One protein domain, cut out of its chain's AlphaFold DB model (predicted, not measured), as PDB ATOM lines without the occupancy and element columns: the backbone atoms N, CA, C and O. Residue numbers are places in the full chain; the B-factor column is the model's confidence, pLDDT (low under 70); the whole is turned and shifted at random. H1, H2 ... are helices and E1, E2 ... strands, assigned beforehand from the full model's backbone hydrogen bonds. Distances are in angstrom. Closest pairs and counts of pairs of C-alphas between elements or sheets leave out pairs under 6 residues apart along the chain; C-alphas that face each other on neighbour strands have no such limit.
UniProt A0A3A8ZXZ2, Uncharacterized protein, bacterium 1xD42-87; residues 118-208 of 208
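AT A GLANCE: This is residues 118 to 208 of the 208 residues of an uncharacterized protein of bacterium 1xD42-87 (UniProt A0A3A8ZXZ2). A small, strongly twisted antiparallel sheet, E2 E1 E3, has H3 along one face; H1 and H2 meet steeply, and H2 just grazes the sheet. The printed part has 91 residues, with named elements H1 H2 E1 E2 H3 E3, mixed in class. It is compact: radius of gyration of the C-alphas 12.9 A, spans 39 by 31 by 18 A.

HOW THE PARTS SIT: E1, residues 163 to 168, forms a hairpin with E2, residues 172 to 180; N 166 and O 177 are 3.0 A apart. E1 also neighbours E3, residues 197 to 203; N 165 and O 201 are 2.8 A apart. H3, residues 183 to 193, is on the sheet at a height of 9.1 A. E2, H3 and E3 form a split strand-helix-strand unit, E1 between the strands, with a right-handed crossover. H1, residues 118 to 132, touches H2, residues 146 to 152, with residues 124 to 129 alone; the closest C-alphas, of Pro 125 and Leu 152, are 4.9 A apart, at a steep tilt of 66 degrees, opposite ways. Every O i to N i+4 pair is within hydrogen-bond range in H2, 9 of 11 in H1, 5 of 7 in H3.

IN THESE COORDINATES: H1 spans 22.3 A from C-alpha 118 at (91.172, 145.641, 66.327), E2 18.6 A. E3 ends at C-alpha 203 (97.760, 131.943, 82.982).

THE WHOLE: The printed part has no cut. The link H1 to H2 is long. Residues 207 to 208 have pLDDT under 70.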
ATOM      1  N   GLU A 118      90.034 146.152  65.557       88.81
ATOM      2  CA  GLU A 118      91.172 145.641  66.327       88.81
ATOM      3  C   GLU A 118      91.660 146.616  67.408       88.81
ATOM      4  O   GLU A 118      92.065 146.187  68.490       88.81
ATOM      5  N   CYS A 119      91.580 147.929  67.166       89.31
ATOM      6  CA  CYS A 119      91.944 148.929  68.169       89.31
ATOM      7  C   CYS A 119      90.982 148.882  69.357       89.31
ATOM      8  O   CYS A 119      91.409 148.951  70.514       89.31
ATOM      9  N   LEU A 120      89.687 148.722  69.078       90.56
ATOM     10  CA  LEU A 120      88.678 148.528  70.109       90.56
ATOM     11  C   LEU A 120      88.915 147.225  70.880       90.56
ATOM     12  O   LEU A 120      88.905 147.249  72.112       90.56
ATOM     13  N   LYS A 121      89.202 146.110  70.193       91.25
ATOM     14  CA  LYS A 121      89.482 144.833  70.869       91.25
ATOM     15  C   LYS A 121      90.662 144.907  71.828       91.25
ATOM     16  O   LYS A 121      90.603 144.285  72.882       91.25
ATOM     17  N   TRP A 122      91.712 145.656  71.480       90.44
ATOM     18  CA  TRP A 122      92.861 145.878  72.366       90.44
ATOM     19  C   TRP A 122      92.555 146.808  73.539       90.44
ATOM     20  O   TRP A 122      93.263 146.764  74.535       90.44
ATOM     21  N   SER A 123      91.528 147.652  73.434       92.75
ATOM     22  CA  SER A 123      91.160 148.603  74.492       92.75
ATOM     23  C   SER A 123      90.236 147.985  75.547       92.75
ATOM     24  O   SER A 123      90.274 148.378  76.709       92.75
ATOM     25  N   ILE A 124      89.407 147.016  75.152       95.69
ATOM     26  CA  ILE A 124      88.428 146.363  76.030       95.69
ATOM     27  C   ILE A 124      89.046 145.666  77.264       95.69
ATOM     28  O   ILE A 124      88.480 145.847  78.344       95.69
ATOM     29  N   PRO A 125      90.177 144.932  77.178       96.25
ATOM     30  CA  PRO A 125      90.804 144.290  78.334       96.25
ATOM     31  C   PRO A 125      91.041 145.267  79.481       96.25
ATOM     32  O   PRO A 125      90.630 145.007  80.607       96.25
ATOM     33  N   LEU A 126      91.572 146.449  79.160       95.19
ATOM     34  CA  LEU A 126      91.803 147.521  80.120       95.19
ATOM     35  C   LEU A 126      90.497 148.031  80.756       95.19
ATOM     36  O   LEU A 126      90.476 148.407  81.924       95.19
ATOM     37  N   TRP A 127      89.388 148.083  80.016       95.94
ATOM     38  CA  TRP A 127      88.092 148.506  80.570       95.94
ATOM     39  C   TRP A 127      87.499 147.464  81.520       95.94
ATOM     40  O   TRP A 127      86.963 147.833  82.571       95.94
ATOM     41  N   VAL A 128      87.633 146.181  81.167       96.94
ATOM     42  CA  VAL A 128      87.246 145.045  82.012       96.94
ATOM     43  C   VAL A 128      88.079 145.051  83.292       96.94
ATOM     44  O   VAL A 128      87.511 145.092  84.379       96.94
ATOM     45  N   GLU A 129      89.404 145.122  83.166       95.69
ATOM     46  CA  GLU A 129      90.348 145.180  84.284       95.69
ATOM     47  C   GLU A 129      90.046 146.353  85.227       95.69
ATOM     48  O   GLU A 129      89.842 146.152  86.423       95.69
ATOM     49  N   ASN A 130      89.897 147.568  84.690       94.88
ATOM     50  CA  ASN A 130      89.565 148.747  85.494       94.88
ATOM     51  C   ASN A 130      88.226 148.615  86.224       94.88
ATOM     52  O   ASN A 130      88.065 149.153  87.316       94.88
ATOM     53  N   THR A 131      87.245 147.948  85.623       95.81
ATOM     54  CA  THR A 131      85.939 147.750  86.259       95.81
ATOM     55  C   THR A 131      86.010 146.714  87.365       95.81
ATOM     56  O   THR A 131      85.461 146.952  88.436       95.81
ATOM     57  N   ILE A 132      86.752 145.627  87.156       96.38
ATOM     58  CA  ILE A 132      87.002 144.628  88.196       96.38
ATOM     59  C   ILE A 132      87.755 145.265  89.373       96.38
ATOM     60  O   ILE A 132      87.353 145.094  90.520       96.38
ATOM     61  N   TYR A 133      88.759 146.103  89.113       92.94
ATOM     62  CA  TYR A 133      89.531 146.780  90.159       92.94
ATOM     63  C   TYR A 133      88.794 147.869  90.946       92.94
ATOM     64  O   TYR A 133      89.325 148.337  91.959       92.94
ATOM     65  N   LYS A 134      87.585 148.273  90.532       91.25
ATOM     66  CA  LYS A 134      86.697 149.085  91.384       91.25
ATOM     67  C   LYS A 134      86.121 148.268  92.540       91.25
ATOM     68  O   LYS A 134      85.778 148.843  93.572       91.25
ATOM     69  N   ASN A 135      85.998 146.950  92.375       88.00
ATOM     70  CA  ASN A 135      85.612 146.054  93.455       88.00
ATOM     71  C   ASN A 135      86.791 145.901  94.424       88.00
ATOM     72  O   ASN A 135      87.926 145.685  94.004       88.00
ATOM     73  N   LYS A 136      86.508 145.976  95.729       87.62
ATOM     74  CA  LYS A 136      87.512 145.806  96.786       87.62
ATOM     75  C   LYS A 136      88.264 144.481  96.675       87.62
ATOM     76  O   LYS A 136      89.467 144.468  96.866       87.62
ATOM     77  N   LYS A 137      87.574 143.400  96.299       91.12
ATOM     78  CA  LYS A 137      88.180 142.065  96.156       91.12
ATOM     79  C   LYS A 137      89.001 141.887  94.873       91.12
ATOM     80  O   LYS A 137      89.606 140.836  94.673       91.12
ATOM     81  N   GLY A 138      88.985 142.875  93.974       93.19
ATOM     82  CA  GLY A 138      89.625 142.780  92.666       93.19
ATOM     83  C   GLY A 138      89.152 141.547  91.893       93.19
ATOM     84  O   GLY A 138      87.957 141.367  91.656       93.19
ATOM     85  N   PHE A 139      90.099 140.696  91.509       95.81
ATOM     86  CA  PHE A 139      89.878 139.541  90.639       95.81
ATOM     87  C   PHE A 139      89.413 138.255  91.339       95.81
ATOM     88  O   PHE A 139      89.248 137.245  90.655       95.81
ATOM     89  N   ALA A 140      89.158 138.274  92.652       93.25
ATOM     90  CA  ALA A 140      88.872 137.062  93.427       93.25
ATOM     91  C   ALA A 140      87.728 136.217  92.838       93.25
ATOM     92  O   ALA A 140      87.858 135.005  92.687       93.25
ATOM     93  N   ASP A 141      86.646 136.868  92.406       92.56
ATOM     94  CA  ASP A 141      85.464 136.193  91.851       92.56
ATOM     95  C   ASP A 141      85.612 135.826  90.354       92.56
ATOM     96  O   ASP A 141      84.708 135.237  89.758       92.56
ATOM     97  N   TYR A 142      86.737 136.176  89.721       94.88
ATOM     98  CA  TYR A 142      86.946 136.058  88.272       94.88
ATOM     99  C   TYR A 142      88.118 135.156  87.875       94.88
ATOM    100  O   TYR A 142      88.284 134.893  86.683       94.88
ATOM    101  N   MET A 143      88.911 134.651  88.826       93.69
ATOM    102  CA  MET A 143      90.107 133.849  88.518       93.69
ATOM    103  C   MET A 143      89.798 132.562  87.744       93.69
ATOM    104  O   MET A 143      90.626 132.078  86.978       93.69
ATOM    105  N   GLU A 144      88.596 132.009  87.913       93.44
ATOM    106  CA  GLU A 144      88.123 130.817  87.195       93.44
ATOM    107  C   GLU A 144      87.219 131.151  85.999       93.44
ATOM    108  O   GLU A 144      86.715 130.258  85.321       93.44
ATOM    109  N   ASN A 145      87.014 132.434  85.698       92.50
ATOM    110  CA  ASN A 145      86.171 132.854  84.588       92.50
ATOM    111  C   ASN A 145      86.974 132.890  83.278       92.50
ATOM    112  O   ASN A 145      87.645 133.875  82.961       92.50
ATOM    113  N   GLU A 146      86.860 131.826  82.481       92.44
ATOM    114  CA  GLU A 146      87.545 131.707  81.187       92.44
ATOM    115  C   GLU A 146      87.232 132.860  80.227       92.44
ATOM    116  O   GLU A 146      88.101 133.282  79.468       92.44
ATOM    117  N   ALA A 147      86.011 133.404  80.250       91.81
ATOM    118  CA  ALA A 147      85.639 134.509  79.372       91.81
ATOM    119  C   ALA A 147      86.420 135.788  79.720       91.81
ATOM    120  O   ALA A 147      86.888 136.488  78.821       91.81
ATOM    121  N   VAL A 148      86.614 136.056  81.017       95.00
ATOM    122  CA  VAL A 148      87.458 137.162  81.496       95.00
ATOM    123  C   VAL A 148      88.922 136.900  81.159       95.00
ATOM    124  O   VAL A 148      89.565 137.770  80.579       95.00
ATOM    125  N   ILE A 149      89.440 135.702  81.441       94.38
ATOM    126  CA  ILE A 149      90.834 135.345  81.137       94.38
ATOM    127  C   ILE A 149      91.136 135.516  79.642       94.38
ATOM    128  O   ILE A 149      92.106 136.178  79.274       94.38
ATOM    129  N   ASN A 150      90.281 134.975  78.773       92.50
ATOM    130  CA  ASN A 150      90.445 135.076  77.325       92.50
ATOM    131  C   ASN A 150      90.362 136.526  76.837       92.50
ATOM    132  O   ASN A 150      91.118 136.916  75.947       92.50
ATOM    133  N   CYS A 151      89.481 137.334  77.437       94.56
ATOM    134  CA  CYS A 151      89.425 138.766  77.168       94.56
ATOM    135  C   CYS A 151      90.756 139.443  77.515       94.56
ATOM    136  O   CYS A 151      91.309 140.160  76.682       94.56
ATOM    137  N   LEU A 152      91.301 139.186  78.708       95.00
ATOM    138  CA  LEU A 152      92.565 139.769  79.167       95.00
ATOM    139  C   LEU A 152      93.759 139.345  78.306       95.00
ATOM    140  O   LEU A 152      94.604 140.178  77.988       95.00
ATOM    141  N   LEU A 153      93.808 138.094  77.840       92.38
ATOM    142  CA  LEU A 153      94.864 137.615  76.935       92.38
ATOM    143  C   LEU A 153      94.887 138.334  75.574       92.38
ATOM    144  O   LEU A 153      95.870 138.222  74.840       92.38
ATOM    145  N   TYR A 154      93.847 139.095  75.225       90.50
ATOM    146  CA  TYR A 154      93.876 139.957  74.043       90.50
ATOM    147  C   TYR A 154      94.733 141.218  74.242       90.50
ATOM    148  O   TYR A 154      95.178 141.822  73.259       90.50
ATOM    149  N   ASP A 155      94.992 141.617  75.493       88.88
ATOM    150  CA  ASP A 155      95.887 142.725  75.811       88.88
ATOM    151  C   ASP A 155      97.307 142.413  75.332       88.88
ATOM    152  O   ASP A 155      97.835 141.315  75.520       88.88
ATOM    153  N   ARG A 156      97.971 143.392  74.717       84.88
ATOM    154  CA  ARG A 156      99.325 143.216  74.169       84.88
ATOM    155  C   ARG A 156     100.365 142.877  75.238       84.88
ATOM    156  O   ARG A 156     101.370 142.246  74.908       84.88
ATOM    157  N   THR A 157     100.129 143.305  76.471       87.06
ATOM    158  CA  THR A 157     100.964 143.043  77.644       87.06
ATOM    159  C   THR A 157     100.930 141.563  78.002       87.06
ATOM    160  O   THR A 157     101.977 140.958  78.222       87.06
ATOM    161  N   TYR A 158      99.737 140.967  77.982       89.31
ATOM    162  CA  TYR A 158      99.501 139.604  78.453       89.31
ATOM    163  C   TYR A 158      99.553 138.560  77.339       89.31
ATOM    164  O   TYR A 158      99.965 137.432  77.581       89.31
ATOM    165  N   ASN A 159      99.221 138.920  76.099       88.12
ATOM    166  CA  ASN A 159      99.043 137.974  74.994       88.12
ATOM    167  C   ASN A 159     100.210 136.989  74.836       88.12
ATOM    168  O   ASN A 159      99.991 135.789  74.752       88.12
ATOM    169  N   LYS A 160     101.460 137.468  74.837       89.50
ATOM    170  CA  LYS A 160     102.627 136.596  74.601       89.50
ATOM    171  C   LYS A 160     103.183 135.934  75.854       89.50
ATOM    172  O   LYS A 160     103.756 134.856  75.754       89.50
ATOM    173  N   GLN A 161     103.127 136.630  76.984       91.69
ATOM    174  CA  GLN A 161     103.836 136.228  78.202       91.69
ATOM    175  C   GLN A 161     102.898 135.588  79.221       91.69
ATOM    176  O   GLN A 161     103.359 134.804  80.037       91.69
ATOM    177  N   GLY A 162     101.599 135.858  79.133       94.56
ATOM    178  CA  GLY A 162     100.623 135.494  80.145       94.56
ATOM    179  C   GLY A 162     100.643 136.445  81.340       94.56
ATOM    180  O   GLY A 162     101.312 137.487  81.335       94.56
ATOM    181  N   PHE A 163      99.885 136.075  82.360       97.12
ATOM    182  CA  PHE A 163      99.758 136.790  83.624       97.12
ATOM    183  C   PHE A 163      99.432 135.799  84.744       97.12
ATOM    184  O   PHE A 163      99.039 134.666  84.478       97.12
ATOM    185  N   TYR A 164      99.559 136.223  85.991       97.44
ATOM    186  CA  TYR A 164      99.165 135.450  87.160       97.44
ATOM    187  C   TYR A 164      98.296 136.291  88.084       97.44
ATOM    188  O   TYR A 164      98.350 137.521  88.061       97.44
ATOM    189  N   PHE A 165      97.470 135.603  88.861       97.19
ATOM    190  CA  PHE A 165      96.696 136.170  89.949       97.19
ATOM    191  C   PHE A 165      97.499 136.057  91.240       97.19
ATOM    192  O   PHE A 165      98.062 134.990  91.506       97.19
ATOM    193  N   SER A 166      97.522 137.117  92.039       95.81
ATOM    194  CA  SER A 166      98.225 137.127  93.320       95.81
ATOM    195  C   SER A 166      97.495 137.912  94.406       95.81
ATOM    196  O   SER A 166      96.675 138.790  94.110       95.81
ATOM    197  N   HIS A 167      97.815 137.586  95.658       94.69
ATOM    198  CA  HIS A 167      97.578 138.442  96.816       94.69
ATOM    199  C   HIS A 167      98.872 139.113  97.253       94.69
ATOM    200  O   HIS A 167      99.933 138.493  97.237       94.69
ATOM    201  N   ASP A 168      98.736 140.346  97.722       92.00
ATOM    202  CA  ASP A 168      99.731 140.984  98.573       92.00
ATOM    203  C   ASP A 168      99.311 140.759 100.031       92.00
ATOM    204  O   ASP A 168      98.308 141.307 100.495       92.00
ATOM    205  N   LEU A 169     100.046 139.898 100.732       92.00
ATOM    206  CA  LEU A 169      99.758 139.488 102.103       92.00
ATOM    207  C   LEU A 169     100.062 140.590 103.129       92.00
ATOM    208  O   LEU A 169      99.554 140.526 104.250       92.00
ATOM    209  N   GLU A 170     100.877 141.588 102.772       90.81
ATOM    210  CA  GLU A 170     101.283 142.674 103.667       90.81
ATOM    211  C   GLU A 170     100.318 143.866 103.587       90.81
ATOM    212  O   GLU A 170      99.932 144.428 104.617       90.81
ATOM    213  N   ILE A 171      99.919 144.255 102.373       86.25
ATOM    214  CA  ILE A 171      99.225 145.525 102.120       86.25
ATOM    215  C   ILE A 171      97.708 145.353 102.007       86.25
ATOM    216  O   ILE A 171      96.960 146.125 102.613       86.25
ATOM    217  N   ASP A 172      97.237 144.392 101.209       84.31
ATOM    218  CA  ASP A 172      95.805 144.216 100.917       84.31
ATOM    219  C   ASP A 172      95.459 142.732 100.672       84.31
ATOM    220  O   ASP A 172      95.157 142.332  99.543       84.31
ATOM    221  N   PRO A 173      95.479 141.898 101.733       83.12
ATOM    222  CA  PRO A 173      95.361 140.441 101.618       83.12
ATOM    223  C   PRO A 173      93.983 139.962 101.144       83.12
ATOM    224  O   PRO A 173      93.811 138.791 100.821       83.12
ATOM    225  N   GLU A 174      92.975 140.840 101.117       85.75
ATOM    226  CA  GLU A 174      91.630 140.510 100.627       85.75
ATOM    227  C   GLU A 174      91.467 140.746  99.116       85.75
ATOM    228  O   GLU A 174      90.444 140.361  98.533       85.75
ATOM    229  N   ARG A 175      92.437 141.410  98.475       92.94
ATOM    230  CA  ARG A 175      92.352 141.835  97.080       92.94
ATOM    231  C   ARG A 175      93.224 140.967  96.188       92.94
ATOM    232  O   ARG A 175      94.445 140.987  96.282       92.94
ATOM    233  N   VAL A 176      92.594 140.307  95.218       95.69
ATOM    234  CA  VAL A 176      93.326 139.632  94.141       95.69
ATOM    235  C   VAL A 176      93.678 140.628  93.045       95.69
ATOM    236  O   VAL A 176      92.797 141.279  92.464       95.69
ATOM    237  N   CYS A 177      94.961 140.681  92.710       94.81
ATOM    238  CA  CYS A 177      95.502 141.441  91.592       94.81
ATOM    239  C   CYS A 177      95.942 140.516  90.456       94.81
ATOM    240  O   CYS A 177      96.099 139.311  90.644       94.81
ATOM    241  N   ILE A 178      96.121 141.089  89.265       95.69
ATOM    242  CA  ILE A 178      96.804 140.428  88.153       95.69
ATOM    243  C   ILE A 178      98.155 141.087  87.899       95.69
ATOM    244  O   ILE A 178      98.274 142.312  87.908       95.69
ATOM    245  N   MET A 179      99.155 140.261  87.628       95.00
ATOM    246  CA  MET A 179     100.521 140.673  87.335       95.00
ATOM    247  C   MET A 179     101.006 139.953  86.079       95.00
ATOM    248  O   MET A 179     100.670 138.801  85.821       95.00
ATOM    249  N   LYS A 180     101.793 140.630  85.244       95.81
ATOM    250  CA  LYS A 180     102.378 140.018  84.037       95.81
ATOM    251  C   LYS A 180     103.409 138.954  84.430       95.81
ATOM    252  O   LYS A 180     104.290 139.246  85.224       95.81
ATOM    253  N   ASN A 181     103.422 137.795  83.763       94.12
ATOM    254  CA  ASN A 181     104.461 136.774  84.007       94.12
ATOM    255  C   ASN A 181     105.879 137.311  83.721       94.12
ATOM    256  O   ASN A 181     106.861 136.908  84.340       94.12
ATOM    257  N   GLY A 182     105.993 138.229  82.756       90.00
ATOM    258  CA  GLY A 182     107.268 138.755  82.287       90.00
ATOM    259  C   GLY A 182     107.937 137.869  81.241       90.00
ATOM    260  O   GLY A 182     107.514 136.755  80.932       90.00
ATOM    261  N   LYS A 183     109.013 138.383  80.638       89.06
ATOM    262  CA  LYS A 183     109.780 137.614  79.653       89.06
ATOM    263  C   LYS A 183     110.457 136.442  80.364       89.06
ATOM    264  O   LYS A 183     111.166 136.662  81.336       89.06
ATOM    265  N   ASN A 184     110.278 135.229  79.838       88.62
ATOM    266  CA  ASN A 184     110.775 133.995  80.457       88.62
ATOM    267  C   ASN A 184     110.295 133.821  81.912       88.62
ATOM    268  O   ASN A 184     111.027 133.263  82.721       88.62
ATOM    269  N   ASN A 185     109.094 134.316  82.230       90.88
ATOM    270  CA  ASN A 185     108.465 134.209  83.548       90.88
ATOM    271  C   ASN A 185     109.246 134.877  84.695       90.88
ATOM    272  O   ASN A 185     109.071 134.490  85.842       90.88
ATOM    273  N   ILE A 186     110.101 135.865  84.399       95.38
ATOM    274  CA  ILE A 186     110.968 136.486  85.413       95.38
ATOM    275  C   ILE A 186     110.188 137.072  86.598       95.38
ATOM    276  O   ILE A 186     110.525 136.759  87.730       95.38
ATOM    277  N   TYR A 187     109.107 137.818  86.349       95.12
ATOM    278  CA  TYR A 187     108.311 138.427  87.423       95.12
ATOM    279  C   TYR A 187     107.531 137.374  88.210       95.12
ATOM    280  O   TYR A 187     107.444 137.448  89.423       95.12
ATOM    281  N   LEU A 188     107.024 136.347  87.521       96.06
ATOM    282  CA  LEU A 188     106.367 135.227  88.189       96.06
ATOM    283  C   LEU A 188     107.323 134.495  89.145       96.06
ATOM    284  O   LEU A 188     106.898 134.079  90.210       96.06
ATOM    285  N   GLN A 189     108.589 134.285  88.764       96.75
ATOM    286  CA  GLN A 189     109.554 133.630  89.653       96.75
ATOM    287  C   GLN A 189     109.941 134.523  90.836       96.75
ATOM    288  O   GLN A 189     110.014 134.013  91.946       96.75
ATOM    289  N   GLU A 190     110.128 135.828  90.609       95.81
ATOM    290  CA  GLU A 190     110.371 136.806  91.681       95.81
ATOM    291  C   GLU A 190     109.241 136.763  92.727       95.81
ATOM    292  O   GLU A 190     109.518 136.579  93.907       95.81
ATOM    293  N   ASP A 191     107.978 136.805  92.294       95.75
ATOM    294  CA  ASP A 191     106.819 136.783  93.198       95.75
ATOM    295  C   ASP A 191     106.556 135.409  93.846       95.75
ATOM    296  O   ASP A 191     105.905 135.341  94.881       95.75
ATOM    297  N   ILE A 192     107.030 134.298  93.265       95.81
ATOM    298  CA  ILE A 192     106.974 132.971  93.915       95.81
ATOM    299  C   ILE A 192     107.975 132.883  95.078       95.81
ATOM    300  O   ILE A 192     107.747 132.132  96.028       95.81
ATOM    301  N   GLU A 193     109.102 133.589  94.980       95.94
ATOM    302  CA  GLU A 193     110.155 133.604  96.000       95.94
ATOM    303  C   GLU A 193     109.904 134.649  97.103       95.94
ATOM    304  O   GLU A 193     110.540 134.577  98.157       95.94
ATOM    305  N   ASP A 194     108.986 135.593  96.882       94.56
ATOM    306  CA  ASP A 194     108.618 136.644  97.831       94.56
ATOM    307  C   ASP A 194     107.669 136.113  98.925       94.56
ATOM    308  O   ASP A 194     106.620 135.538  98.643       94.56
ATOM    309  N   GLU A 195     108.021 136.316 100.198       94.44
ATOM    310  CA  GLU A 195     107.214 135.854 101.337       94.44
ATOM    311  C   GLU A 195     105.928 136.667 101.560       94.44
ATOM    312  O   GLU A 195     105.030 136.211 102.275       94.44
ATOM    313  N   TYR A 196     105.825 137.852 100.952       94.94
ATOM    314  CA  TYR A 196     104.666 138.737 101.052       94.94
ATOM    315  C   TYR A 196     103.692 138.578  99.887       94.94
ATOM    316  O   TYR A 196     102.603 139.148  99.934       94.94
ATOM    317  N   ILE A 197     104.038 137.797  98.863       95.81
ATOM    318  CA  ILE A 197     103.175 137.565  97.709       95.81
ATOM    319  C   ILE A 197     102.703 136.113  97.690       95.81
ATOM    320  O   ILE A 197     103.479 135.166  97.731       95.81
ATOM    321  N   GLU A 198     101.392 135.923  97.575       96.12
ATOM    322  CA  GLU A 198     100.811 134.606  97.329       96.12
ATOM    323  C   GLU A 198     100.376 134.514  95.867       96.12
ATOM    324  O   GLU A 198      99.412 135.160  95.452       96.12
ATOM    325  N   VAL A 199     101.063 133.694  95.068       96.56
ATOM    326  CA  VAL A 199     100.649 133.400  93.688       96.56
ATOM    327  C   VAL A 199      99.536 132.352  93.693       96.56
ATOM    328  O   VAL A 199      99.740 131.199  94.067       96.56
ATOM    329  N   LEU A 200      98.356 132.742  93.216       95.94
ATOM    330  CA  LEU A 200      97.139 131.932  93.291       95.94
ATOM    331  C   LEU A 200      96.928 131.073  92.045       95.94
ATOM    332  O   LEU A 200      96.523 129.915  92.126       95.94
ATOM    333  N   LYS A 201      97.162 131.656  90.866       96.00
ATOM    334  CA  LYS A 201      96.943 130.989  89.579       96.00
ATOM    335  C   LYS A 201      97.765 131.637  88.484       96.00
ATOM    336  O   LYS A 201      97.772 132.855  88.353       96.00
ATOM    337  N   VAL A 202      98.375 130.813  87.640       96.31
ATOM    338  CA  VAL A 202      99.153 131.259  86.482       96.31
ATOM    339  C   VAL A 202      98.368 131.005  85.200       96.31
ATOM    340  O   VAL A 202      97.822 129.921  84.992       96.31
ATOM    341  N   VAL A 203      98.328 132.006  84.327       95.25
ATOM    342  CA  VAL A 203      97.760 131.943  82.982       95.25
ATOM    343  C   VAL A 203      98.894 132.112  81.976       95.25
ATOM    344  O   VAL A 203      99.589 133.127  81.956       95.25
ATOM    345  N   GLU A 204      99.081 131.118  81.113       92.56
ATOM    346  CA  GLU A 204     100.083 131.170  80.047       92.56
ATOM    347  C   GLU A 204      99.615 132.045  78.875       92.56
ATOM    348  O   GLU A 204      98.434 132.085  78.522       92.56
ATOM    349  N   GLY A 205     100.566 132.728  78.235       87.88
ATOM    350  CA  GLY A 205     100.306 133.475  77.008       87.88
ATOM    351  C   GLY A 205      99.990 132.568  75.813       87.88
ATOM    352  O   GLY A 205     100.374 131.397  75.757       87.88
ATOM    353  N   ILE A 206      99.345 133.137  74.799       82.62
ATOM    354  CA  ILE A 206      99.028 132.471  73.537       82.62
ATOM    355  C   ILE A 206     100.317 132.344  72.709       82.62
ATOM    356  O   ILE A 206     100.787 133.294  72.073       82.62
ATOM    357  N   ARG A 207     100.901 131.141  72.700       66.38
ATOM    358  CA  ARG A 207     102.025 130.796  71.817       66.38
ATOM    359  C   ARG A 207     101.478 130.533  70.410       66.38
ATOM    360  O   ARG A 207     100.629 129.665  70.235       66.38
ATOM    361  N   LYS A 208     101.931 131.321  69.433       55.81
ATOM    362  CA  LYS A 208     101.667 131.088  68.005       55.81
ATOM    363  C   LYS A 208     102.669 130.109  67.420       55.81
ATOM    364  O   LYS A 208     103.849 130.199  67.825       55.81
TER     365      LYS A 208